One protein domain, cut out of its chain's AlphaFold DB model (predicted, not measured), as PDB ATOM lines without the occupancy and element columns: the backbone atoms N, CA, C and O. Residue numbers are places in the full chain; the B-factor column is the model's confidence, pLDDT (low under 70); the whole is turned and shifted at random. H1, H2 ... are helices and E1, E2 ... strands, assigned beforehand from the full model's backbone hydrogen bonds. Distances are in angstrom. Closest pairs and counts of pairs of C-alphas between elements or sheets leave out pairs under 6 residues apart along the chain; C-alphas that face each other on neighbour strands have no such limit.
ATOM      1  N   HIS A 507     -17.525  37.480 -46.276       84.25
ATOM      2  CA  HIS A 507     -18.497  38.358 -45.629       84.25
ATOM      3  C   HIS A 507     -19.306  37.592 -44.571       84.25
ATOM      4  O   HIS A 507     -20.185  36.796 -44.914       84.25
ATOM      5  N   VAL A 508     -19.020  37.854 -43.295       86.06
ATOM      6  CA  VAL A 508     -19.810  37.387 -42.148       86.06
ATOM      7  C   VAL A 508     -20.841  38.471 -41.778       86.06
ATOM      8  O   VAL A 508     -20.482  39.648 -41.725       86.06
ATOM      9  N   PRO A 509     -22.130  38.133 -41.572       85.81
ATOM     10  CA  PRO A 509     -23.120  39.079 -41.051       85.81
ATOM     11  C   PRO A 509     -22.781  39.557 -39.631       85.81
ATOM     12  O   PRO A 509     -22.281  38.777 -38.825       85.81
ATOM     13  N   ILE A 510     -23.130  40.800 -39.285       87.44
ATOM     14  CA  ILE A 510     -22.833  41.400 -37.965       87.44
ATOM     15  C   ILE A 510     -23.466  40.587 -36.822       87.44
ATOM     16  O   ILE A 510     -22.907  40.468 -35.736       87.44
ATOM     17  N   GLU A 511     -24.639  40.009 -37.060       88.81
ATOM     18  CA  GLU A 511     -25.331  39.122 -36.126       88.81
ATOM     19  C   GLU A 511     -24.530  37.830 -35.889       88.81
ATOM     20  O   GLU A 511     -24.371  37.397 -34.752       88.81
ATOM     21  N   ALA A 512     -23.947  37.269 -36.948       90.50
ATOM     22  CA  ALA A 512     -23.130  36.062 -36.888       90.50
ATOM     23  C   ALA A 512     -21.743  36.301 -36.257       90.50
ATOM     24  O   ALA A 512     -21.209  35.400 -35.611       90.50
ATOM     25  N   GLU A 513     -21.173  37.505 -36.388       93.25
ATOM     26  CA  GLU A 513     -19.962  37.902 -35.652       93.25
ATOM     27  C   GLU A 513     -20.215  37.967 -34.136       93.25
ATOM     28  O   GLU A 513     -19.361  37.545 -33.356       93.25
ATOM     29  N   LYS A 514     -21.406  38.413 -33.707       94.25
ATOM     30  CA  LYS A 514     -21.810  38.381 -32.289       94.25
ATOM     31  C   LYS A 514     -22.009  36.955 -31.788       94.25
ATOM     32  O   LYS A 514     -21.460  36.607 -30.751       94.25
ATOM     33  N   GLU A 515     -22.719  36.110 -32.541       94.50
ATOM     34  CA  GLU A 515     -22.867  34.686 -32.196       94.50
ATOM     35  C   GLU A 515     -21.505  33.968 -32.115       94.50
ATOM     36  O   GLU A 515     -21.313  33.090 -31.274       94.50
ATOM     37  N   PHE A 516     -20.535  34.346 -32.959       96.81
ATOM     38  CA  PHE A 516     -19.155  33.863 -32.876       96.81
ATOM     39  C   PHE A 516     -18.482  34.286 -31.563       96.81
ATOM     40  O   PHE A 516     -17.924  33.437 -30.863       96.81
ATOM     41  N   GLU A 517     -18.558  35.569 -31.203       96.88
ATOM     42  CA  GLU A 517     -17.959  36.088 -29.970       96.88
ATOM     43  C   GLU A 517     -18.596  35.473 -28.714       96.88
ATOM     44  O   GLU A 517     -17.872  35.029 -27.821       96.88
ATOM     45  N   GLU A 518     -19.924  35.342 -28.679       95.94
ATOM     46  CA  GLU A 518     -20.664  34.678 -27.597       95.94
ATOM     47  C   GLU A 518     -20.301  33.188 -27.469       95.94
ATOM     48  O   GLU A 518     -20.115  32.687 -26.359       95.94
ATOM     49  N   CYS A 519     -20.158  32.473 -28.591       96.25
ATOM     50  CA  CYS A 519     -19.840  31.044 -28.600       96.25
ATOM     51  C   CYS A 519     -18.379  30.741 -28.228       96.25
ATOM     52  O   CYS A 519     -18.096  29.681 -27.664       96.25
ATOM     53  N   PHE A 520     -17.434  31.621 -28.579       96.44
ATOM     54  CA  PHE A 520     -15.998  31.324 -28.499       96.44
ATOM     55  C   PHE A 520     -15.191  32.232 -27.562       96.44
ATOM     56  O   PHE A 520     -14.023  31.929 -27.305       96.44
ATOM     57  N   GLY A 521     -15.784  33.308 -27.033       95.56
ATOM     58  CA  GLY A 521     -15.119  34.266 -26.142       95.56
ATOM     59  C   GLY A 521     -14.021  35.086 -26.830       95.56
ATOM     60  O   GLY A 521     -13.037  35.455 -26.190       95.56
ATOM     61  N   MET A 522     -14.142  35.300 -28.141       96.12
ATOM     62  CA  MET A 522     -13.164  35.992 -28.980       96.12
ATOM     63  C   MET A 522     -13.880  36.674 -30.143       96.12
ATOM     64  O   MET A 522     -14.672  36.026 -30.822       96.12
ATOM     65  N   SER A 523     -13.576  37.947 -30.403       96.56
ATOM     66  CA  SER A 523     -14.126  38.655 -31.562       96.56
ATOM     67  C   SER A 523     -13.649  38.019 -32.877       96.56
ATOM     68  O   SER A 523     -12.537  37.482 -32.967       96.56
ATOM     69  N   TRP A 524     -14.474  38.096 -33.924       95.38
ATOM     70  CA  TRP A 524     -14.105  37.622 -35.263       95.38
ATOM     71  C   TRP A 524     -12.855  38.342 -35.804       95.38
ATOM     72  O   TRP A 524     -11.953  37.713 -36.361       95.38
ATOM     73  N   GLU A 525     -12.748  39.651 -35.552       95.38
ATOM     74  CA  GLU A 525     -11.597  40.468 -35.947       95.38
ATOM     75  C   GLU A 525     -10.293  39.998 -35.274       95.38
ATOM     76  O   GLU A 525      -9.252  39.914 -35.926       95.38
ATOM     77  N   ASP A 526     -10.331  39.643 -33.986       97.06
ATOM     78  CA  ASP A 526      -9.147  39.157 -33.268       97.06
ATOM     79  C   ASP A 526      -8.766  37.727 -33.662       97.06
ATOM     80  O   ASP A 526      -7.575  37.419 -33.740       97.06
ATOM     81  N   ALA A 527      -9.743  36.874 -33.982       96.88
ATOM     82  CA  ALA A 527      -9.480  35.545 -34.531       96.88
ATOM     83  C   ALA A 527      -8.748  35.623 -35.886       96.88
ATOM     84  O   ALA A 527      -7.805  34.862 -36.119       96.88
ATOM     85  N   LEU A 528      -9.128  36.576 -36.750       96.00
ATOM     86  CA  LEU A 528      -8.436  36.861 -38.011       96.00
ATOM     87  C   LEU A 528      -7.033  37.449 -37.780       96.00
ATOM     88  O   LEU A 528      -6.066  36.954 -38.357       96.00
ATOM     89  N   LYS A 529      -6.884  38.456 -36.903       96.31
ATOM     90  CA  LYS A 529      -5.572  39.059 -36.565       96.31
ATOM     91  C   LYS A 529      -4.564  38.051 -36.009       96.31
ATOM     92  O   LYS A 529      -3.364  38.240 -36.183       96.31
ATOM     93  N   GLN A 530      -5.040  37.019 -35.315       96.69
ATOM     94  CA  GLN A 530      -4.210  35.962 -34.732       96.69
ATOM     95  C   GLN A 530      -3.915  34.804 -35.706       96.69
ATOM     96  O   GLN A 530      -3.295  33.833 -35.285       96.69
ATOM     97  N   ASP A 531      -4.356  34.875 -36.972       95.00
ATOM     98  CA  ASP A 531      -4.269  33.778 -37.959       95.00
ATOM     99  C   ASP A 531      -4.874  32.455 -37.438       95.00
ATOM    100  O   ASP A 531      -4.389  31.352 -37.702       95.00
ATOM    101  N   ARG A 532      -5.952  32.557 -36.648       96.81
ATOM    102  CA  ARG A 532      -6.636  31.397 -36.052       96.81
ATOM    103  C   ARG A 532      -7.812  30.903 -36.879       96.81
ATOM    104  O   ARG A 532      -8.316  29.824 -36.589       96.81
ATOM    105  N   VAL A 533      -8.258  31.656 -37.883       97.31
ATOM    106  CA  VAL A 533      -9.330  31.236 -38.794       97.31
ATOM    107  C   VAL A 533      -8.732  30.647 -40.067       97.31
ATOM    108  O   VAL A 533      -7.774  31.189 -40.607       97.31
ATOM    109  N   CYS A 534      -9.310  29.558 -40.567       96.69
ATOM    110  CA  CYS A 534      -8.906  28.910 -41.813       96.69
ATOM    111  C   CYS A 534     -10.095  28.218 -42.503       96.69
ATOM    112  O   CYS A 534     -11.106  27.899 -41.865       96.69
ATOM    113  N   ASN A 535      -9.996  27.981 -43.811       96.81
ATOM    114  CA  ASN A 535     -10.951  27.114 -44.513       96.81
ATOM    115  C   ASN A 535     -10.662  25.621 -44.241       96.81
ATOM    116  O   ASN A 535      -9.652  25.263 -43.634       96.81
ATOM    117  N   ALA A 536     -11.560  24.722 -44.647       96.62
ATOM    118  CA  ALA A 536     -11.430  23.294 -44.345       96.62
ATOM    119  C   ALA A 536     -10.185  22.638 -44.986       96.62
ATOM    120  O   ALA A 536      -9.583  21.753 -44.377       96.62
ATOM    121  N   ALA A 537      -9.766  23.080 -46.178       95.31
ATOM    122  CA  ALA A 537      -8.555  22.588 -46.843       95.31
ATOM    123  C   ALA A 537      -7.263  23.028 -46.124       95.31
ATOM    124  O   ALA A 537      -6.327  22.238 -45.948       95.31
ATOM    125  N   GLU A 538      -7.226  24.272 -45.647       96.00
ATOM    126  CA  GLU A 538      -6.164  24.792 -44.784       96.00
ATOM    127  C   GLU A 538      -6.146  24.088 -43.427       96.00
ATOM    128  O   GLU A 538      -5.079  23.670 -42.990       96.00
ATOM    129  N   ALA A 539      -7.302  23.891 -42.783       96.62
ATOM    130  CA  ALA A 539      -7.411  23.180 -41.508       96.62
ATOM    131  C   ALA A 539      -6.861  21.753 -41.606       96.62
ATOM    132  O   ALA A 539      -6.068  21.335 -40.764       96.62
ATOM    133  N   GLN A 540      -7.213  21.031 -42.676       95.19
ATOM    134  CA  GLN A 540      -6.679  19.699 -42.962       95.19
ATOM    135  C   GLN A 540      -5.140  19.724 -43.063       95.19
ATOM    136  O   GLN A 540      -4.461  18.856 -42.518       95.19
ATOM    137  N   SER A 541      -4.586  20.760 -43.701       93.94
ATOM    138  CA  SER A 541      -3.139  20.946 -43.863       93.94
ATOM    139  C   SER A 541      -2.432  21.361 -42.561       93.94
ATOM    140  O   SER A 541      -1.339  20.872 -42.286       93.94
ATOM    141  N   ARG A 542      -3.046  22.238 -41.752       94.94
ATOM    142  CA  ARG A 542      -2.512  22.740 -40.470       94.94
ATOM    143  C   ARG A 542      -2.524  21.666 -39.377       94.94
ATOM    144  O   ARG A 542      -1.549  21.547 -38.644       94.94
ATOM    145  N   LEU A 543      -3.600  20.880 -39.287       95.25
ATOM    146  CA  LEU A 543      -3.764  19.818 -38.285       95.25
ATOM    147  C   LEU A 543      -3.086  18.496 -38.687       95.25
ATOM    148  O   LEU A 543      -2.900  17.616 -37.851       95.25
ATOM    149  N   GLY A 544      -2.723  18.333 -39.966       94.81
ATOM    150  CA  GLY A 544      -2.164  17.086 -40.498       94.81
ATOM    151  C   GLY A 544      -3.167  15.926 -40.543       94.81
ATOM    152  O   GLY A 544      -2.762  14.770 -40.652       94.81
ATOM    153  N   TRP A 545      -4.461  16.230 -40.436       95.62
ATOM    154  CA  TRP A 545      -5.554  15.258 -40.431       95.62
ATOM    155  C   TRP A 545      -5.936  14.831 -41.851       95.62
ATOM    156  O   TRP A 545      -5.746  15.554 -42.828       95.62
ATOM    157  N   THR A 546      -6.536  13.655 -41.981       93.19
ATOM    158  CA  THR A 546      -7.270  13.255 -43.184       93.19
ATOM    159  C   THR A 546      -8.626  13.959 -43.259       93.19
ATOM    160  O   THR A 546      -9.166  14.446 -42.264       93.19
ATOM    161  N   SER A 547      -9.238  13.962 -44.447       91.25
ATOM    162  CA  SER A 547     -10.594  14.494 -44.636       91.25
ATOM    163  C   SER A 547     -11.636  13.809 -43.739       91.25
ATOM    164  O   SER A 547     -12.574  14.464 -43.293       91.25
ATOM    165  N   GLN A 548     -11.454  12.514 -43.442       89.81
ATOM    166  CA  GLN A 548     -12.340  11.746 -42.561       89.81
ATOM    167  C   GLN A 548     -12.148  12.110 -41.085       89.81
ATOM    168  O   GLN A 548     -13.135  12.245 -40.364       89.81
ATOM    169  N   GLU A 549     -10.907  12.297 -40.627       94.50
ATOM    170  CA  GLU A 549     -10.624  12.754 -39.259       94.50
ATOM    171  C   GLU A 549     -11.212  14.152 -39.027       94.50
ATOM    172  O   GLU A 549     -11.947  14.342 -38.059       94.50
ATOM    173  N   LEU A 550     -11.017  15.093 -39.963       94.81
ATOM    174  CA  LEU A 550     -11.600  16.439 -39.875       94.81
ATOM    175  C   LEU A 550     -13.132  16.410 -39.748       94.81
ATOM    176  O   LEU A 550     -13.682  17.095 -38.885       94.81
ATOM    177  N   GLY A 551     -13.818  15.589 -40.552       92.44
ATOM    178  CA  GLY A 551     -15.267  15.390 -40.432       92.44
ATOM    179  C   GLY A 551     -15.674  14.756 -39.099       92.44
ATOM    180  O   GLY A 551     -16.577  15.250 -38.431       92.44
ATOM    181  N   THR A 552     -14.954  13.720 -38.662       91.25
ATOM    182  CA  THR A 552     -15.231  13.007 -37.404       91.25
ATOM    183  C   THR A 552     -15.120  13.941 -36.196       91.25
ATOM    184  O   THR A 552     -16.003  13.954 -35.341       91.25
ATOM    185  N   HIS A 553     -14.078  14.777 -36.142       95.00
ATOM    186  CA  HIS A 553     -13.936  15.794 -35.100       95.00
ATOM    187  C   HIS A 553     -15.011  16.891 -35.217       95.00
ATOM    188  O   HIS A 553     -15.595  17.279 -34.204       95.00
ATOM    189  N   TRP A 554     -15.341  17.354 -36.428       94.88
ATOM    190  CA  TRP A 554     -16.396  18.352 -36.662       94.88
ATOM    191  C   TRP A 554     -17.796  17.909 -36.200       94.88
ATOM    192  O   TRP A 554     -18.579  18.727 -35.695       94.88
ATOM    193  N   ASP A 555     -18.119  16.626 -36.350       90.81
ATOM    194  CA  ASP A 555     -19.419  16.068 -35.968       90.81
ATOM    195  C   ASP A 555     -19.601  15.961 -34.443       90.81
ATOM    196  O   ASP A 555     -20.734  15.959 -33.959       90.81
ATOM    197  N   THR A 556     -18.516  16.017 -33.659       93.12
ATOM    198  CA  THR A 556     -18.603  16.179 -32.192       93.12
ATOM    199  C   THR A 556     -19.085  17.573 -31.765       93.12
ATOM    200  O   THR A 556     -19.580  17.745 -30.646       93.12
ATOM    201  N   LEU A 557     -18.967  18.581 -32.639       94.25
ATOM    202  CA  LEU A 557     -19.247  19.976 -32.301       94.25
ATOM    203  C   LEU A 557     -20.753  20.255 -32.242       94.25
ATOM    204  O   LEU A 557     -21.481  20.086 -33.226       94.25
ATOM    205  N   LYS A 558     -21.210  20.787 -31.107       92.56
ATOM    206  CA  LYS A 558     -22.597  21.233 -30.903       92.56
ATOM    207  C   LYS A 558     -22.774  22.696 -31.319       92.56
ATOM    208  O   LYS A 558     -21.893  23.523 -31.071       92.56
ATOM    209  N   MET A 559     -23.916  22.997 -31.940       92.12
ATOM    210  CA  MET A 559     -24.287  24.364 -32.323       92.12
ATOM    211  C   MET A 559     -24.426  25.248 -31.072       92.12
ATOM    212  O   MET A 559     -24.961  24.782 -30.068       92.12
ATOM    213  N   GLY A 560     -23.920  26.480 -31.122       90.19
ATOM    214  CA  GLY A 560     -23.903  27.423 -29.995       90.19
ATOM    215  C   GLY A 560     -22.906  27.088 -28.875       90.19
ATOM    216  O   GLY A 560     -22.967  27.702 -27.818       90.19
ATOM    217  N   VAL A 561     -22.019  26.100 -29.070       91.31
ATOM    218  CA  VAL A 561     -20.979  25.727 -28.083       91.31
ATOM    219  C   VAL A 561     -19.609  25.533 -28.735       91.31
ATOM    220  O   VAL A 561     -18.615  26.092 -28.289       91.31
ATOM    221  N   GLY A 562     -19.542  24.715 -29.788       93.56
ATOM    222  CA  GLY A 562     -18.315  24.473 -30.558       93.56
ATOM    223  C   GLY A 562     -18.431  24.876 -32.027       93.56
ATOM    224  O   GLY A 562     -17.462  24.752 -32.771       93.56
ATOM    225  N   LYS A 563     -19.620  25.308 -32.462       95.62
ATOM    226  CA  LYS A 563     -19.989  25.544 -33.861       95.62
ATOM    227  C   LYS A 563     -21.068  26.626 -33.941       95.62
ATOM    228  O   LYS A 563     -22.011  26.590 -33.158       95.62
ATOM    229  N   VAL A 564     -20.940  27.542 -34.894       94.94
ATOM    230  CA  VAL A 564     -21.861  28.661 -35.156       94.94
ATOM    231  C   VAL A 564     -22.263  28.639 -36.633       94.94
ATOM    232  O   VAL A 564     -21.498  28.176 -37.488       94.94
ATOM    233  N   LYS A 565     -23.475  29.108 -36.947       92.88
ATOM    234  CA  LYS A 565     -24.005  29.185 -38.312       92.88
ATOM    235  C   LYS A 565     -24.025  30.638 -38.779       92.88
ATOM    236  O   LYS A 565     -24.889  31.403 -38.387       92.88
ATOM    237  N   PHE A 566     -23.131  30.986 -39.696       87.94
ATOM    238  CA  PHE A 566     -23.071  32.325 -40.285       87.94
ATOM    239  C   PHE A 566     -24.104  32.537 -41.404       87.94
ATOM    240  O   PHE A 566     -24.418  33.670 -41.759       87.94
ATOM    241  N   GLY A 567     -24.640  31.456 -41.983       82.31
ATOM    242  CA  GLY A 567     -25.681  31.532 -43.006       82.31
ATOM    243  C   GLY A 567     -26.063  30.176 -43.600       82.31
ATOM    244  O   GLY A 567     -25.693  29.116 -43.089       82.31
ATOM    245  N   GLY A 568     -26.821  30.194 -44.700       78.56
ATOM    246  CA  GLY A 568     -27.090  28.995 -45.501       78.56
ATOM    247  C   GLY A 568     -25.781  28.378 -46.000       78.56
ATOM    248  O   GLY A 568     -25.007  29.040 -46.686       78.56
ATOM    249  N   GLY A 569     -25.489  27.138 -45.595       82.12
ATOM    250  CA  GLY A 569     -24.255  26.444 -45.986       82.12
ATOM    251  C   GLY A 569     -22.944  27.078 -45.488       82.12
ATOM    252  O   GLY A 569     -21.881  26.729 -45.998       82.12
ATOM    253  N   PHE A 570     -22.993  28.001 -44.521       90.19
ATOM    254  CA  PHE A 570     -21.820  28.713 -44.008       90.19
ATOM    255  C   PHE A 570     -21.748  28.573 -42.486       90.19
ATOM    256  O   PHE A 570     -22.591  29.101 -41.758       90.19
ATOM    257  N   TYR A 571     -20.751  27.826 -42.017       94.38
ATOM    258  CA  TYR A 571     -20.567  27.462 -40.616       94.38
ATOM    259  C   TYR A 571     -19.113  27.646 -40.198       94.38
ATOM    260  O   TYR A 571     -18.203  27.319 -40.961       94.38
ATOM    261  N   CYS A 572     -18.907  28.069 -38.956       97.19
ATOM    262  CA  CYS A 572     -17.601  28.108 -38.312       97.19
ATOM    263  C   CYS A 572     -17.602  27.166 -37.107       97.19
ATOM    264  O   CYS A 572     -18.540  27.188 -36.312       97.19
ATOM    265  N   GLY A 573     -16.572  26.335 -36.957       97.50
ATOM    266  CA  GLY A 573     -16.418  25.426 -35.820       97.50
ATOM    267  C   GLY A 573     -15.014  25.497 -35.244       97.50
ATOM    268  O   GLY A 573     -14.048  25.591 -35.996       97.50
ATOM    269  N   ARG A 574     -14.885  25.459 -33.917       97.44
ATOM    270  CA  ARG A 574     -13.576  25.422 -33.264       97.44
ATOM    271  C   ARG A 574     -13.071  23.983 -33.197       97.44
ATOM    272  O   ARG A 574     -13.731  23.130 -32.610       97.44
ATOM    273  N   LEU A 575     -11.892  23.742 -33.757       96.50
ATOM    274  CA  LEU A 575     -11.168  22.475 -33.691       96.50
ATOM    275  C   LEU A 575      -9.779  22.767 -33.122       96.50
ATOM    276  O   LEU A 575      -9.056  23.598 -33.661       96.50
ATOM    277  N   GLU A 576      -9.442  22.133 -31.998       93.50
ATOM    278  CA  GLU A 576      -8.256  22.458 -31.195       93.50
ATOM    279  C   GLU A 576      -8.171  23.967 -30.842       93.50
ATOM    280  O   GLU A 576      -9.025  24.520 -30.126       93.50
ATOM    281  N   ASP A 577      -7.138  24.647 -31.336       93.19
ATOM    282  CA  ASP A 577      -6.868  26.071 -31.179       93.19
ATOM    283  C   ASP A 577      -7.281  26.921 -32.396       93.19
ATOM    284  O   ASP A 577      -7.215  28.151 -32.307       93.19
ATOM    285  N   ILE A 578      -7.790  26.321 -33.476       97.00
ATOM    286  CA  ILE A 578      -8.205  27.017 -34.704       97.00
ATOM    287  C   ILE A 578      -9.728  27.022 -34.920       97.00
ATOM    288  O   ILE A 578     -10.483  26.199 -34.401       97.00
ATOM    289  N   PHE A 579     -10.182  27.983 -35.715       97.94
ATOM    290  CA  PHE A 579     -11.550  28.151 -36.184       97.94
ATOM    291  C   PHE A 579     -11.618  27.748 -37.659       97.94
ATOM    292  O   PHE A 579     -10.934  28.318 -38.507       97.94
ATOM    293  N   VAL A 580     -12.427  26.738 -37.959       98.00
ATOM    294  CA  VAL A 580     -12.501  26.100 -39.274       98.00
ATOM    295  C   VAL A 580     -13.825  26.442 -39.941       98.00
ATOM    296  O   VAL A 580     -14.895  26.222 -39.368       98.00
ATOM    297  N   ILE A 581     -13.767  26.938 -41.174       97.19
ATOM    298  CA  ILE A 581     -14.955  27.169 -41.999       97.19
ATOM    299  C   ILE A 581     -15.356  25.887 -42.727       97.19
ATOM    300  O   ILE A 581     -14.553  25.283 -43.433       97.19
ATOM    301  N   ASN A 582     -16.625  25.490 -42.577       95.38
ATOM    302  CA  ASN A 582     -17.245  24.347 -43.255       95.38
ATOM    303  C   ASN A 582     -16.457  23.018 -43.139       95.38
ATOM    304  O   ASN A 582     -16.375  22.259 -44.103       95.38
ATOM    305  N   GLY A 583     -15.911  22.693 -41.959       95.12
ATOM    306  CA  GLY A 583     -15.038  21.520 -41.755       95.12
ATOM    307  C   GLY A 583     -15.638  20.161 -42.159       95.12
ATOM    308  O   GLY A 583     -14.906  19.281 -42.609       95.12
ATOM    309  N   PHE A 584     -16.969  20.007 -42.109       91.88
ATOM    310  CA  PHE A 584     -17.678  18.820 -42.622       91.88
ATOM    311  C   PHE A 584     -17.444  18.550 -44.118       91.88
ATOM    312  O   PHE A 584     -17.576  17.412 -44.574       91.88
ATOM    313  N   TYR A 585     -17.139  19.593 -44.900       93.62
ATOM    314  CA  TYR A 585     -17.148  19.522 -46.356       93.62
ATOM    315  C   TYR A 585     -16.106  18.539 -46.892       93.62
ATOM    316  O   TYR A 585     -16.384  17.833 -47.856       93.62
ATOM    317  N   MET A 586     -14.941  18.422 -46.243       93.19
ATOM    318  CA  MET A 586     -13.864  17.537 -46.706       93.19
ATOM    319  C   MET A 586     -14.265  16.057 -46.648       93.19
ATOM    320  O   MET A 586     -14.051  15.335 -47.622       93.19
ATOM    321  N   ALA A 587     -14.888  15.614 -45.550       91.06
ATOM    322  CA  ALA A 587     -15.392  14.246 -45.419       91.06
ATOM    323  C   ALA A 587     -16.503  13.970 -46.443       91.06
ATOM    324  O   ALA A 587     -16.407  13.019 -47.219       91.06
ATOM    325  N   MET A 588     -17.508  14.852 -46.507       90.94
ATOM    326  CA  MET A 588     -18.637  14.730 -47.435       90.94
ATOM    327  C   MET A 588     -18.172  14.680 -48.899       90.94
ATOM    328  O   MET A 588     -18.595  13.807 -49.651       90.94
ATOM    329  N   ARG A 589     -17.269  15.583 -49.303       92.88
ATOM    330  CA  ARG A 589     -16.650  15.613 -50.637       92.88
ATOM    331  C   ARG A 589     -15.887  14.322 -50.926       92.88
ATOM    332  O   ARG A 589     -16.003  13.779 -52.024       92.88
ATOM    333  N   GLY A 590     -15.129  13.823 -49.947       91.75
ATOM    334  CA  GLY A 590     -14.306  12.620 -50.067       91.75
ATOM    335  C   GLY A 590     -15.084  11.398 -50.557       91.75
ATOM    336  O   GLY A 590     -14.589  10.684 -51.425       91.75
ATOM    337  N   GLN A 591     -16.325  11.209 -50.096       90.69
ATOM    338  CA  GLN A 591     -17.188  10.070 -50.456       90.69
ATOM    339  C   GLN A 591     -17.458   9.945 -51.966       90.69
ATOM    340  O   GLN A 591     -17.490   8.841 -52.516       90.69
TER     341      GLN A 591
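AT A GLANCE: This is residues 507 to 591 of the 770 residues of an uncharacterized protein of Symbiodinium microadriaticum (UniProt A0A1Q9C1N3). A small twisted sheet of four strands makes the middle of this domain, with H1 and H2 over one face and H3 and H4 over the other, in three layers. The last helix, H5, is off the sheet and packs on H4 and H3. The 85 printed residues hold five named helices and four named strands in the order H1 H2 E1 H3 H4 E2 E3 E4 H5, a mixed class of helices and strands. The mixed sheet runs E1 E4 E3 E2. The whole is compact and rounded, with a radius of gyration of the C-alphas of 12.0 A and spans of 34 by 25 by 21 A.

HOW THE PARTS SIT: H1, residues 510 to 520, runs along E2, residues 563 to 567, at 1 degrees on the local plane, with a height over the sheet of 9.0 A; their closest C-alphas, those of Ala 512 and Phe 566, are 5.1 A apart. H2, residues 524 to 529, and H1 only just touch, with 3 pairs of C-alphas within 8 A, the closest being those of Glu 513 and Trp 524 at 5.9 A. E1, residues 533 to 535, is parallel to E4, residues 578 to 581, with N 534 and O 579 2.9 A apart, within hydrogen-bond range. H3, residues 536 to 543, is over E1 on the opposite face from H1. H4, residues 547 to 555, is on the same face as H3 and runs across E3, residues 570 to 575, at 82 degrees on the local plane. E1, H3, H4 and E2 form a split strand-helix-strand unit, two strands running the same way with E4 and E3 between them, and its crossover is right-handed. E2, E3 and E4 form a meander, each strand the antiparallel neighbour of the one before; N 564 and O 572 are 2.8 A apart, and N 580 and O 573 are 2.8 A apart. H5, residues 584 to 591, touches H4 at a steep tilt of 43 degrees, opposite ways, with the C-alphas of Gly 551 and Phe 584 closest at 4.7 A. In the five helices every O i to N i+4 pair is within hydrogen-bond range.

IN THESE COORDINATES: H1 begins at C-alpha 510, (-22.833, 41.400, -37.965), and is 15.4 A long. H4 is 12.5 A long, E2 12.3 A, and E3, the longest strand, 16.1 A. H5 ends at C-alpha 591, (-17.188, 10.070, -50.456).

THE WHOLE: The two C-alphas farthest apart, those of Asp 526 and Gln 591, are 34.7 A from each other. The printed part has no cut and no long link; the link from H4 to E2 is short, the others tight. The mean pLDDT of the printed part is 93.6, and no printed residue is under 70.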